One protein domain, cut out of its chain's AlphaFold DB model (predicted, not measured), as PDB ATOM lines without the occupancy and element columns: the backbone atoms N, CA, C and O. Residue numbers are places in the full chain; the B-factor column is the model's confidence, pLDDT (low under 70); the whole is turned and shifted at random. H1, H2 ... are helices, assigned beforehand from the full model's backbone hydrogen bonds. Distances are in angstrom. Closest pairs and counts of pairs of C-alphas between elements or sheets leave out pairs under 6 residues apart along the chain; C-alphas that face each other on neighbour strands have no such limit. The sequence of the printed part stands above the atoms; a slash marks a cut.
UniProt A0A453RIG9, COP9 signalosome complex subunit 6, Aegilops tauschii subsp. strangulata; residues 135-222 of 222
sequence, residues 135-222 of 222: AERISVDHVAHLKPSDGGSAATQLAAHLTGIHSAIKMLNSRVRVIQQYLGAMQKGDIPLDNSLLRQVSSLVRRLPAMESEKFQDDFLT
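AT A GLANCE: This is residues 135 to 222 of the 222 residues of the protein "COP9 signalosome complex subunit 6" of Aegilops tauschii subsp. strangulata (UniProt A0A453RIG9). One long helix, H2, makes most of the length, with short H1 set crosswise near its first end; at its other end the chain turns back through H3 into an open arm, and residues 202 to 222, with H4, stick out. There is no shared core. The printed part has 88 residues, with four named helices in the order H1, H2, H3, H4 and no named strand: all helix, extended, radius of gyration of the C-alphas 20.0 A, spans 55 by 40 by 23 A.

HOW THE PARTS SIT: H2, residues 155 to 188, and H1, residues 135 to 145, are close but not clearly touching, about perpendicular at 85 degrees; their closest C-alphas, of His 145 and Ala 160, are 6.4 A apart. H3, residues 195 to 206, and H2 are near each other, their closest C-alphas 8.2 A apart. H4, residues 214 to 221, is apart from H1, H2 and H3. In all four helices every O i to N i+4 pair is within hydrogen-bond range.

IN THESE COORDINATES: H2 is 48.6 A long, from C-alpha 155 at (43.697, -26.775, 12.241) to C-alpha 188 at (52.342, -64.728, -16.887). H1 measures 15.7 A, H3 16.5 A and H4 10.8 A.

THE WHOLE: The printed part has no cut, and its three links are short. Confidence is under 70 at residues 145 to 157, 160 and 222.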
ATOM      1  N   ALA A 135      37.624 -47.333  22.372       80.31
ATOM      2  CA  ALA A 135      38.182 -46.219  23.136       80.31
ATOM      3  C   ALA A 135      39.720 -46.169  23.070       80.31
ATOM      4  O   ALA A 135      40.301 -45.091  22.927       80.31
ATOM      5  N   GLU A 136      40.382 -47.325  23.129       82.88
ATOM      6  CA  GLU A 136      41.835 -47.431  22.988       82.88
ATOM      7  C   GLU A 136      42.265 -47.039  21.575       82.88
ATOM      8  O   GLU A 136      43.139 -46.193  21.414       82.88
ATOM      9  N   ARG A 137      41.585 -47.564  20.550       81.69
ATOM     10  CA  ARG A 137      41.852 -47.246  19.144       81.69
ATOM     11  C   ARG A 137      41.767 -45.747  18.874       81.69
ATOM     12  O   ARG A 137      42.655 -45.203  18.227       81.69
ATOM     13  N   ILE A 138      40.726 -45.080  19.378       75.69
ATOM     14  CA  ILE A 138      40.558 -43.624  19.237       75.69
ATOM     15  C   ILE A 138      41.687 -42.878  19.959       75.69
ATOM     16  O   ILE A 138      42.239 -41.920  19.422       75.69
ATOM     17  N   SER A 139      42.058 -43.326  21.160       77.88
ATOM     18  CA  SER A 139      43.115 -42.693  21.957       77.88
ATOM     19  C   SER A 139      44.490 -42.829  21.294       77.88
ATOM     20  O   SER A 139      45.231 -41.851  21.197       77.88
ATOM     21  N   VAL A 140      44.816 -44.022  20.792       82.38
ATOM     22  CA  VAL A 140      46.061 -44.302  20.067       82.38
ATOM     23  C   VAL A 140      46.115 -43.510  18.765       82.38
ATOM     24  O   VAL A 140      47.144 -42.905  18.475       82.38
ATOM     25  N   ASP A 141      45.011 -43.454  18.013       78.25
ATOM     26  CA  ASP A 141      44.920 -42.654  16.789       78.25
ATOM     27  C   ASP A 141      45.170 -41.169  17.077       78.25
ATOM     28  O   ASP A 141      45.975 -40.532  16.396       78.25
ATOM     29  N   HIS A 142      44.570 -40.632  18.142       77.00
ATOM     30  CA  HIS A 142      44.800 -39.252  18.551       77.00
ATOM     31  C   HIS A 142      46.279 -38.989  18.866       77.00
ATOM     32  O   HIS A 142      46.865 -38.062  18.309       77.00
ATOM     33  N   VAL A 143      46.904 -39.827  19.702       79.06
ATOM     34  CA  VAL A 143      48.319 -39.678  20.088       79.06
ATOM     35  C   VAL A 143      49.255 -39.831  18.888       79.06
ATOM     36  O   VAL A 143      50.210 -39.067  18.762       79.06
ATOM     37  N   ALA A 144      48.971 -40.757  17.971       73.69
ATOM     38  CA  ALA A 144      49.777 -40.975  16.770       73.69
ATOM     39  C   ALA A 144      49.765 -39.773  15.807       73.69
ATOM     40  O   ALA A 144      50.736 -39.556  15.076       73.69
ATOM     41  N   HIS A 145      48.690 -38.980  15.809       67.62
ATOM     42  CA  HIS A 145      48.547 -37.791  14.964       67.62
ATOM     43  C   HIS A 145      49.027 -36.488  15.629       67.62
ATOM     44  O   HIS A 145      49.146 -35.470  14.940       67.62
ATOM     45  N   LEU A 146      49.360 -36.500  16.927       66.50
ATOM     46  CA  LEU A 146      49.995 -35.369  17.607       66.50
ATOM     47  C   LEU A 146      51.455 -35.236  17.142       66.50
ATOM     48  O   LEU A 146      52.376 -35.828  17.702       66.50
ATOM     49  N   LYS A 147      51.689 -34.440  16.096       57.47
ATOM     50  CA  LYS A 147      53.049 -34.036  15.715       57.47
ATOM     51  C   LYS A 147      53.612 -33.050  16.754       57.47
ATOM     52  O   LYS A 147      52.873 -32.159  17.169       57.47
ATOM     53  N   PRO A 148      54.911 -33.105  17.115       52.38
ATOM     54  CA  PRO A 148      55.521 -32.177  18.078       52.38
ATOM     55  C   PRO A 148      55.666 -30.716  17.604       52.38
ATOM     56  O   PRO A 148      56.428 -29.962  18.201       52.38
ATOM     57  N   SER A 149      55.003 -30.300  16.524       53.19
ATOM     58  CA  SER A 149      55.232 -28.997  15.897       53.19
ATOM     59  C   SER A 149      53.924 -28.299  15.526       53.19
ATOM     60  O   SER A 149      53.149 -28.812  14.721       53.19
ATOM     61  N   ASP A 150      53.802 -27.098  16.088       44.91
ATOM     62  CA  ASP A 150      52.892 -25.985  15.810       44.91
ATOM     63  C   ASP A 150      51.480 -26.027  16.407       44.91
ATOM     64  O   ASP A 150      50.564 -26.723  15.972       44.91
ATOM     65  N   GLY A 151      51.320 -25.189  17.438       53.66
ATOM     66  CA  GLY A 151      50.077 -24.938  18.144       53.66
ATOM     67  C   GLY A 151      48.966 -24.435  17.224       53.66
ATOM     68  O   GLY A 151      49.099 -23.424  16.541       53.66
ATOM     69  N   GLY A 152      47.828 -25.125  17.266       48.31
ATOM     70  CA  GLY A 152      46.617 -24.723  16.561       48.31
ATOM     71  C   GLY A 152      45.500 -25.747  16.734       48.31
ATOM     72  O   GLY A 152      45.263 -26.575  15.857       48.31
ATOM     73  N   SER A 153      44.789 -25.675  17.862       55.34
ATOM     74  CA  SER A 153      43.733 -26.620  18.278       55.34
ATOM     75  C   SER A 153      42.612 -26.846  17.233       55.34
ATOM     76  O   SER A 153      42.004 -27.910  17.203       55.34
ATOM     77  N   ALA A 154      42.386 -25.913  16.296       50.62
ATOM     78  CA  ALA A 154      41.355 -26.040  15.252       50.62
ATOM     79  C   ALA A 154      41.866 -26.575  13.893       50.62
ATOM     80  O   ALA A 154      41.162 -27.336  13.232       50.62
ATOM     81  N   ALA A 155      43.098 -26.246  13.479       52.66
ATOM     82  CA  ALA A 155      43.697 -26.775  12.241       52.66
ATOM     83  C   ALA A 155      44.010 -28.281  12.347       52.66
ATOM     84  O   ALA A 155      44.065 -28.992  11.344       52.66
ATOM     85  N   THR A 156      44.157 -28.769  13.580       62.84
ATOM     86  CA  THR A 156      44.558 -30.141  13.901       62.84
ATOM     87  C   THR A 156      43.448 -31.165  13.634       62.84
ATOM     88  O   THR A 156      43.754 -32.261  13.181       62.84
ATOM     89  N   GLN A 157      42.164 -30.832  13.826       65.69
ATOM     90  CA  GLN A 157      41.065 -31.799  13.633       65.69
ATOM     91  C   GLN A 157      40.793 -32.109  12.157       65.69
ATOM     92  O   GLN A 157      40.721 -33.278  11.781       65.69
ATOM     93  N   LEU A 158      40.691 -31.084  11.303       72.12
ATOM     94  CA  LEU A 158      40.523 -31.292   9.861       72.12
ATOM     95  C   LEU A 158      41.765 -31.961   9.259       72.12
ATOM     96  O   LEU A 158      41.633 -32.879   8.453       72.12
ATOM     97  N   ALA A 159      42.967 -31.545   9.675       72.81
ATOM     98  CA  ALA A 159      44.208 -32.174   9.237       72.81
ATOM     99  C   ALA A 159      44.302 -33.642   9.682       72.81
ATOM    100  O   ALA A 159      44.678 -34.486   8.870       72.81
ATOM    101  N   ALA A 160      43.920 -33.970  10.921       68.81
ATOM    102  CA  ALA A 160      43.857 -35.349  11.408       68.81
ATOM    103  C   ALA A 160      42.827 -36.170  10.621       68.81
ATOM    104  O   ALA A 160      43.161 -37.239  10.120       68.81
ATOM    105  N   HIS A 161      41.620 -35.638  10.399       75.19
ATOM    106  CA  HIS A 161      40.581 -36.307   9.612       75.19
ATOM    107  C   HIS A 161      41.028 -36.575   8.164       75.19
ATOM    108  O   HIS A 161      40.912 -37.696   7.666       75.19
ATOM    109  N   LEU A 162      41.615 -35.577   7.493       79.06
ATOM    110  CA  LEU A 162      42.161 -35.733   6.141       79.06
ATOM    111  C   LEU A 162      43.349 -36.702   6.103       79.06
ATOM    112  O   LEU A 162      43.476 -37.467   5.148       79.06
ATOM    113  N   THR A 163      44.196 -36.712   7.136       76.12
ATOM    114  CA  THR A 163      45.310 -37.666   7.259       76.12
ATOM    115  C   THR A 163      44.796 -39.092   7.457       76.12
ATOM    116  O   THR A 163      45.312 -40.013   6.819       76.12
ATOM    117  N   GLY A 164      43.744 -39.277   8.257       77.50
ATOM    118  CA  GLY A 164      43.053 -40.553   8.431       77.50
ATOM    119  C   GLY A 164      42.460 -41.067   7.119       77.50
ATOM    120  O   GLY A 164      42.761 -42.190   6.708       77.50
ATOM    121  N   ILE A 165      41.716 -40.222   6.392       86.81
ATOM    122  CA  ILE A 165      41.181 -40.555   5.058       86.81
ATOM    123  C   ILE A 165      42.318 -40.903   4.089       86.81
ATOM    124  O   ILE A 165      42.268 -41.933   3.415       86.81
ATOM    125  N   HIS A 166      43.370 -40.083   4.030       82.88
ATOM    126  CA  HIS A 166      44.520 -40.323   3.160       82.88
ATOM    127  C   HIS A 166      45.191 -41.670   3.464       82.88
ATOM    128  O   HIS A 166      45.509 -42.438   2.553       82.88
ATOM    129  N   SER A 167      45.371 -41.984   4.746       77.38
ATOM    130  CA  SER A 167      45.978 -43.235   5.202       77.38
ATOM    131  C   SER A 167      45.095 -44.442   4.885       77.38
ATOM    132  O   SER A 167      45.607 -45.451   4.398       77.38
ATOM    133  N   ALA A 168      43.774 -44.325   5.053       78.19
ATOM    134  CA  ALA A 168      42.813 -45.360   4.675       78.19
ATOM    135  C   ALA A 168      42.839 -45.642   3.161       78.19
ATOM    136  O   ALA A 168      42.935 -46.801   2.748       78.19
ATOM    137  N   ILE A 169      42.855 -44.593   2.327       92.25
ATOM    138  CA  ILE A 169      42.981 -44.716   0.863       92.25
ATOM    139  C   ILE A 169      44.308 -45.390   0.495       92.25
ATOM    140  O   ILE A 169      44.337 -46.312  -0.324       92.25
ATOM    141  N   LYS A 170      45.416 -44.969   1.114       88.50
ATOM    142  CA  LYS A 170      46.744 -45.554   0.886       88.50
ATOM    143  C   LYS A 170      46.789 -47.033   1.284       88.50
ATOM    144  O   LYS A 170      47.369 -47.842   0.555       88.50
ATOM    145  N   MET A 171      46.159 -47.402   2.400       84.81
ATOM    146  CA  MET A 171      46.055 -48.789   2.854       84.81
ATOM    147  C   MET A 171      45.244 -49.635   1.867       84.81
ATOM    148  O   MET A 171      45.722 -50.690   1.445       84.81
ATOM    149  N   LEU A 172      44.077 -49.151   1.430       91.56
ATOM    150  CA  LEU A 172      43.258 -49.826   0.424       91.56
ATOM    151  C   LEU A 172      44.027 -50.013  -0.893       91.56
ATOM    152  O   LEU A 172      44.083 -51.128  -1.413       91.56
ATOM    153  N   ASN A 173      44.697 -48.968  -1.393       93.62
ATOM    154  CA  ASN A 173      45.510 -49.042  -2.612       93.62
ATOM    155  C   ASN A 173      46.608 -50.109  -2.494       93.62
ATOM    156  O   ASN A 173      46.798 -50.908  -3.410       93.62
ATOM    157  N   SER A 174      47.291 -50.168  -1.345       90.88
ATOM    158  CA  SER A 174      48.309 -51.184  -1.078       90.88
ATOM    159  C   SER A 174      47.736 -52.601  -1.151       90.88
ATOM    160  O   SER A 174      48.390 -53.476  -1.711       90.88
ATOM    161  N   ARG A 175      46.534 -52.847  -0.610       90.56
ATOM    162  CA  ARG A 175      45.891 -54.174  -0.639       90.56
ATOM    163  C   ARG A 175      45.430 -54.554  -2.049       90.56
ATOM    164  O   ARG A 175      45.697 -55.668  -2.491       90.56
ATOM    165  N   VAL A 176      44.821 -53.619  -2.783       94.81
ATOM    166  CA  VAL A 176      44.410 -53.827  -4.185       94.81
ATOM    167  C   VAL A 176      45.620 -54.142  -5.068       94.81
ATOM    168  O   VAL A 176      45.563 -55.051  -5.895       94.81
ATOM    169  N   ARG A 177      46.745 -53.448  -4.857       95.50
ATOM    170  CA  ARG A 177      47.983 -53.670  -5.612       95.50
ATOM    171  C   ARG A 177      48.560 -55.073  -5.404       95.50
ATOM    172  O   ARG A 177      49.025 -55.663  -6.371       95.50
ATOM    173  N   VAL A 178      48.495 -55.622  -4.188       94.31
ATOM    174  CA  VAL A 178      48.934 -57.005  -3.912       94.31
ATOM    175  C   VAL A 178      48.108 -58.007  -4.720       94.31
ATOM    176  O   VAL A 178      48.676 -58.866  -5.389       94.31
ATOM    177  N   ILE A 179      46.778 -57.855  -4.732       94.31
ATOM    178  CA  ILE A 179      45.885 -58.720  -5.520       94.31
ATOM    179  C   ILE A 179      46.203 -58.590  -7.014       94.31
ATOM    180  O   ILE A 179      46.361 -59.596  -7.700       94.31
ATOM    181  N   GLN A 180      46.357 -57.362  -7.519       95.44
ATOM    182  CA  GLN A 180      46.691 -57.110  -8.924       95.44
ATOM    183  C   GLN A 180      48.020 -57.767  -9.329       95.44
ATOM    184  O   GLN A 180      48.097 -58.400 -10.380       95.44
ATOM    185  N   GLN A 181      49.062 -57.627  -8.506       95.19
ATOM    186  CA  GLN A 181      50.371 -58.230  -8.760       95.19
ATOM    187  C   GLN A 181      50.291 -59.757  -8.783       95.19
ATOM    188  O   GLN A 181      50.842 -60.374  -9.691       95.19
ATOM    189  N   TYR A 182      49.564 -60.355  -7.837       94.12
ATOM    190  CA  TYR A 182      49.391 -61.803  -7.764       94.12
ATOM    191  C   TYR A 182      48.648 -62.351  -8.992       94.12
ATOM    192  O   TYR A 182      49.108 -63.290  -9.635       94.12
ATOM    193  N   LEU A 183      47.557 -61.702  -9.410       94.88
ATOM    194  CA  LEU A 183      46.840 -62.076 -10.633       94.88
ATOM    195  C   LEU A 183      47.696 -61.901 -11.893       94.88
ATOM    196  O   LEU A 183      47.655 -62.741 -12.789       94.88
ATOM    197  N   GLY A 184      48.498 -60.834 -11.954       95.12
ATOM    198  CA  GLY A 184      49.437 -60.610 -13.052       95.12
ATOM    199  C   GLY A 184      50.518 -61.692 -13.136       95.12
ATOM    200  O   GLY A 184      50.856 -62.124 -14.235       95.12
ATOM    201  N   ALA A 185      51.027 -62.164 -11.995       95.00
ATOM    202  CA  ALA A 185      51.982 -63.270 -11.933       95.00
ATOM    203  C   ALA A 185      51.348 -64.603 -12.384       95.00
ATOM    204  O   ALA A 185      51.965 -65.336 -13.156       95.00
ATOM    205  N   MET A 186      50.093 -64.886 -12.000       95.06
ATOM    206  CA  MET A 186      49.349 -66.055 -12.509       95.06
ATOM    207  C   MET A 186      49.167 -66.000 -14.023       95.06
ATOM    208  O   MET A 186      49.359 -67.000 -14.707       95.06
ATOM    209  N   GLN A 187      48.810 -64.831 -14.558       94.38
ATOM    210  CA  GLN A 187      48.587 -64.652 -15.993       94.38
ATOM    211  C   GLN A 187      49.865 -64.879 -16.812       94.38
ATOM    212  O   GLN A 187      49.792 -65.394 -17.926       94.38
ATOM    213  N   LYS A 188      51.028 -64.502 -16.267       95.19
ATOM    214  CA  LYS A 188      52.342 -64.728 -16.887       95.19
ATOM    215  C   LYS A 188      52.834 -66.171 -16.772       95.19
ATOM    216  O   LYS A 188      53.735 -66.550 -17.512       95.19
ATOM    217  N   GLY A 189      52.247 -66.965 -15.874       92.88
ATOM    218  CA  GLY A 189      52.692 -68.325 -15.570       92.88
ATOM    219  C   GLY A 189      53.822 -68.403 -14.540       92.88
ATOM    220  O   GLY A 189      54.372 -69.483 -14.344       92.88
ATOM    221  N   ASP A 190      54.150 -67.296 -13.863       94.69
ATOM    222  CA  ASP A 190      55.192 -67.254 -12.824       94.69
ATOM    223  C   ASP A 190      54.765 -68.020 -11.556       94.69
ATOM    224  O   ASP A 190      55.602 -68.505 -10.797       94.69
ATOM    225  N   ILE A 191      53.451 -68.128 -11.321       93.69
ATOM    226  CA  ILE A 191      52.852 -68.874 -10.208       93.69
ATOM    227  C   ILE A 191      51.677 -69.743 -10.689       93.69
ATOM    228  O   ILE A 191      51.001 -69.372 -11.656       93.69
ATOM    229  N   PRO A 192      51.392 -70.884 -10.024       93.69
ATOM    230  CA  PRO A 192      50.285 -71.762 -10.394       93.69
ATOM    231  C   PRO A 192      48.922 -71.068 -10.320       93.69
ATOM    232  O   PRO A 192      48.671 -70.226  -9.457       93.69
ATOM    233  N   LEU A 193      48.014 -71.473 -11.207       91.56
ATOM    234  CA  LEU A 193      46.658 -70.939 -11.256       91.56
ATOM    235  C   LEU A 193      45.824 -71.434 -10.060       91.56
ATOM    236  O   LEU A 193      45.547 -72.628  -9.941       91.56
ATOM    237  N   ASP A 194      45.355 -70.507  -9.223       94.31
ATOM    238  CA  ASP A 194      44.433 -70.798  -8.119       94.31
ATOM    239  C   ASP A 194      42.990 -70.422  -8.493       94.31
ATOM    240  O   ASP A 194      42.558 -69.269  -8.399       94.31
ATOM    241  N   ASN A 195      42.211 -71.426  -8.896       93.25
ATOM    242  CA  ASN A 195      40.806 -71.252  -9.270       93.25
ATOM    243  C   ASN A 195      39.904 -70.799  -8.108       93.25
ATOM    244  O   ASN A 195      38.863 -70.184  -8.357       93.25
ATOM    245  N   SER A 196      40.261 -71.103  -6.856       94.25
ATOM    246  CA  SER A 196      39.491 -70.680  -5.682       94.25
ATOM    247  C   SER A 196      39.637 -69.176  -5.476       94.25
ATOM    248  O   SER A 196      38.636 -68.453  -5.420       94.25
ATOM    249  N   LEU A 197      40.879 -68.684  -5.487       92.38
ATOM    250  CA  LEU A 197      41.166 -67.259  -5.365       92.38
ATOM    251  C   LEU A 197      40.547 -66.452  -6.514       92.38
ATOM    252  O   LEU A 197      39.928 -65.416  -6.273       92.38
ATOM    253  N   LEU A 198      40.643 -66.939  -7.757       93.69
ATOM    254  CA  LEU A 198      40.043 -66.272  -8.920       93.69
ATOM    255  C   LEU A 198      38.528 -66.081  -8.767       93.69
ATOM    256  O   LEU A 198      37.996 -65.014  -9.089       93.69
ATOM    257  N   ARG A 199      37.824 -67.088  -8.233       95.88
ATOM    258  CA  ARG A 199      36.390 -66.978  -7.932       95.88
ATOM    259  C   ARG A 199      36.127 -65.941  -6.845       95.88
ATOM    260  O   ARG A 199      35.240 -65.111  -7.027       95.88
ATOM    261  N   GLN A 200      36.911 -65.938  -5.765       95.31
ATOM    262  CA  GLN A 200      36.766 -64.957  -4.683       95.31
ATOM    263  C   GLN A 200      36.973 -63.520  -5.173       95.31
ATOM    264  O   GLN A 200      36.169 -62.642  -4.851       95.31
ATOM    265  N   VAL A 201      38.003 -63.278  -5.990       94.06
ATOM    266  CA  VAL A 201      38.252 -61.951  -6.570       94.06
ATOM    267  C   VAL A 201      37.123 -61.549  -7.519       94.06
ATOM    268  O   VAL A 201      36.626 -60.429  -7.427       94.06
ATOM    269  N   SER A 202      36.648 -62.458  -8.376       94.06
ATOM    270  CA  SER A 202      35.502 -62.196  -9.259       94.06
ATOM    271  C   SER A 202      34.244 -61.816  -8.466       94.06
ATOM    272  O   SER A 202      33.588 -60.818  -8.769       94.06
ATOM    273  N   SER A 203      33.945 -62.543  -7.386       94.75
ATOM    274  CA  SER A 203      32.849 -62.216  -6.468       94.75
ATOM    275  C   SER A 203      33.054 -60.888  -5.735       94.75
ATOM    276  O   SER A 203      32.082 -60.206  -5.431       94.75
ATOM    277  N   LEU A 204      34.293 -60.499  -5.420       92.12
ATOM    278  CA  LEU A 204      34.589 -59.194  -4.826       92.12
ATOM    279  C   LEU A 204      34.298 -58.054  -5.806       92.12
ATOM    280  O   LEU A 204      33.587 -57.125  -5.442       92.12
ATOM    281  N   VAL A 205      34.782 -58.151  -7.046       92.62
ATOM    282  CA  VAL A 205      34.582 -57.111  -8.067       92.62
ATOM    283  C   VAL A 205      33.103 -56.958  -8.422       92.62
ATOM    284  O   VAL A 205      32.621 -55.841  -8.541       92.62
ATOM    285  N   ARG A 206      32.354 -58.063  -8.519       91.62
ATOM    286  CA  ARG A 206      30.910 -58.036  -8.822       91.62
ATOM    287  C   ARG A 206      30.032 -57.460  -7.710       91.62
ATOM    288  O   ARG A 206      28.873 -57.166  -7.965       91.62
ATOM    289  N   ARG A 207      30.552 -57.337  -6.486       90.12
ATOM    290  CA  ARG A 207      29.863 -56.664  -5.370       90.12
ATOM    291  C   ARG A 207      30.050 -55.149  -5.396       90.12
ATOM    292  O   ARG A 207      29.528 -54.469  -4.519       90.12
ATOM    293  N   LEU A 208      30.832 -54.638  -6.344       88.88
ATOM    294  CA  LEU A 208      30.998 -53.213  -6.555       88.88
ATOM    295  C   LEU A 208      30.117 -52.771  -7.727       88.88
ATOM    296  O   LEU A 208      30.113 -53.445  -8.760       88.88
ATOM    297  N   PRO A 209      29.426 -51.632  -7.592       88.12
ATOM    298  CA  PRO A 209      29.355 -50.767  -6.407       88.12
ATOM    299  C   PRO A 209      28.489 -51.360  -5.284       88.12
ATOM    300  O   PRO A 209      27.579 -52.144  -5.530       88.12
ATOM    301  N   ALA A 210      28.794 -50.994  -4.032       81.00
ATOM    302  CA  ALA A 210      28.127 -51.567  -2.859       81.00
ATOM    303  C   ALA A 210      26.625 -51.234  -2.802       81.00
ATOM    304  O   ALA A 210      25.840 -52.043  -2.311       81.00
ATOM    305  N   MET A 211      26.233 -50.055  -3.299       81.12
ATOM    306  CA  MET A 211      24.846 -49.605  -3.408       81.12
ATOM    307  C   MET A 211      24.696 -48.658  -4.606       81.12
ATOM    308  O   MET A 211      25.440 -47.690  -4.723       81.12
ATOM    309  N   GLU A 212      23.714 -48.932  -5.462       78.81
ATOM    310  CA  GLU A 212      23.258 -48.070  -6.563       78.81
ATOM    311  C   GLU A 212      21.726 -48.131  -6.621       78.81
ATOM    312  O   GLU A 212      21.137 -48.737  -7.513       78.81
ATOM    313  N   SER A 213      21.051 -47.580  -5.613       84.94
ATOM    314  CA  SER A 213      19.592 -47.430  -5.640       84.94
ATOM    315  C   SER A 213      19.214 -45.955  -5.665       84.94
ATOM    316  O   SER A 213      19.898 -45.131  -5.060       84.94
ATOM    317  N   GLU A 214      18.108 -45.623  -6.334       80.31
ATOM    318  CA  GLU A 214      17.558 -44.258  -6.342       80.31
ATOM    319  C   GLU A 214      17.292 -43.773  -4.913       80.31
ATOM    320  O   GLU A 214      17.718 -42.690  -4.537       80.31
ATOM    321  N   LYS A 215      16.743 -44.650  -4.063       84.62
ATOM    322  CA  LYS A 215      16.549 -44.370  -2.636       84.62
ATOM    323  C   LYS A 215      17.848 -43.990  -1.913       84.62
ATOM    324  O   LYS A 215      17.832 -43.109  -1.069       84.62
ATOM    325  N   PHE A 216      18.969 -44.645  -2.224       84.94
ATOM    326  CA  PHE A 216      20.261 -44.279  -1.638       84.94
ATOM    327  C   PHE A 216      20.735 -42.907  -2.120       84.94
ATOM    328  O   PHE A 216      21.316 -42.169  -1.336       84.94
ATOM    329  N   GLN A 217      20.492 -42.556  -3.386       81.50
ATOM    330  CA  GLN A 217      20.840 -41.232  -3.905       81.50
ATOM    331  C   GLN A 217      20.002 -40.136  -3.246       81.50
ATOM    332  O   GLN A 217      20.567 -39.128  -2.826       81.50
ATOM    333  N   ASP A 218      18.696 -40.362  -3.097       84.88
ATOM    334  CA  ASP A 218      17.794 -39.443  -2.401       84.88
ATOM    335  C   ASP A 218      18.222 -39.272  -0.933       84.88
ATOM    336  O   ASP A 218      18.453 -38.151  -0.488       84.88
ATOM    337  N   ASP A 219      18.436 -40.372  -0.202       85.25
ATOM    338  CA  ASP A 219      18.849 -40.345   1.210       85.25
ATOM    339  C   ASP A 219      20.263 -39.753   1.415       85.25
ATOM    340  O   ASP A 219      20.565 -39.249   2.490       85.25
ATOM    341  N   PHE A 220      21.156 -39.828   0.420       79.62
ATOM    342  CA  PHE A 220      22.528 -39.305   0.515       79.62
ATOM    343  C   PHE A 220      22.625 -37.804   0.212       79.62
ATOM    344  O   PHE A 220      23.539 -37.134   0.693       79.62
ATOM    345  N   LEU A 221      21.728 -37.287  -0.630       79.12
ATOM    346  CA  LEU A 221      21.691 -35.874  -1.021       79.12
ATOM    347  C   LEU A 221      20.836 -35.007  -0.085       79.12
ATOM    348  O   LEU A 221      20.916 -33.780  -0.186       79.12
ATOM    349  N   THR A 222      20.031 -35.628   0.784       58.00
ATOM    350  CA  THR A 222      19.172 -34.954   1.773       58.00
ATOM    351  C   THR A 222      19.854 -34.867   3.135       58.00
ATOM    352  O   THR A 222      19.740 -33.796   3.775       58.00
TER     353      THR A 222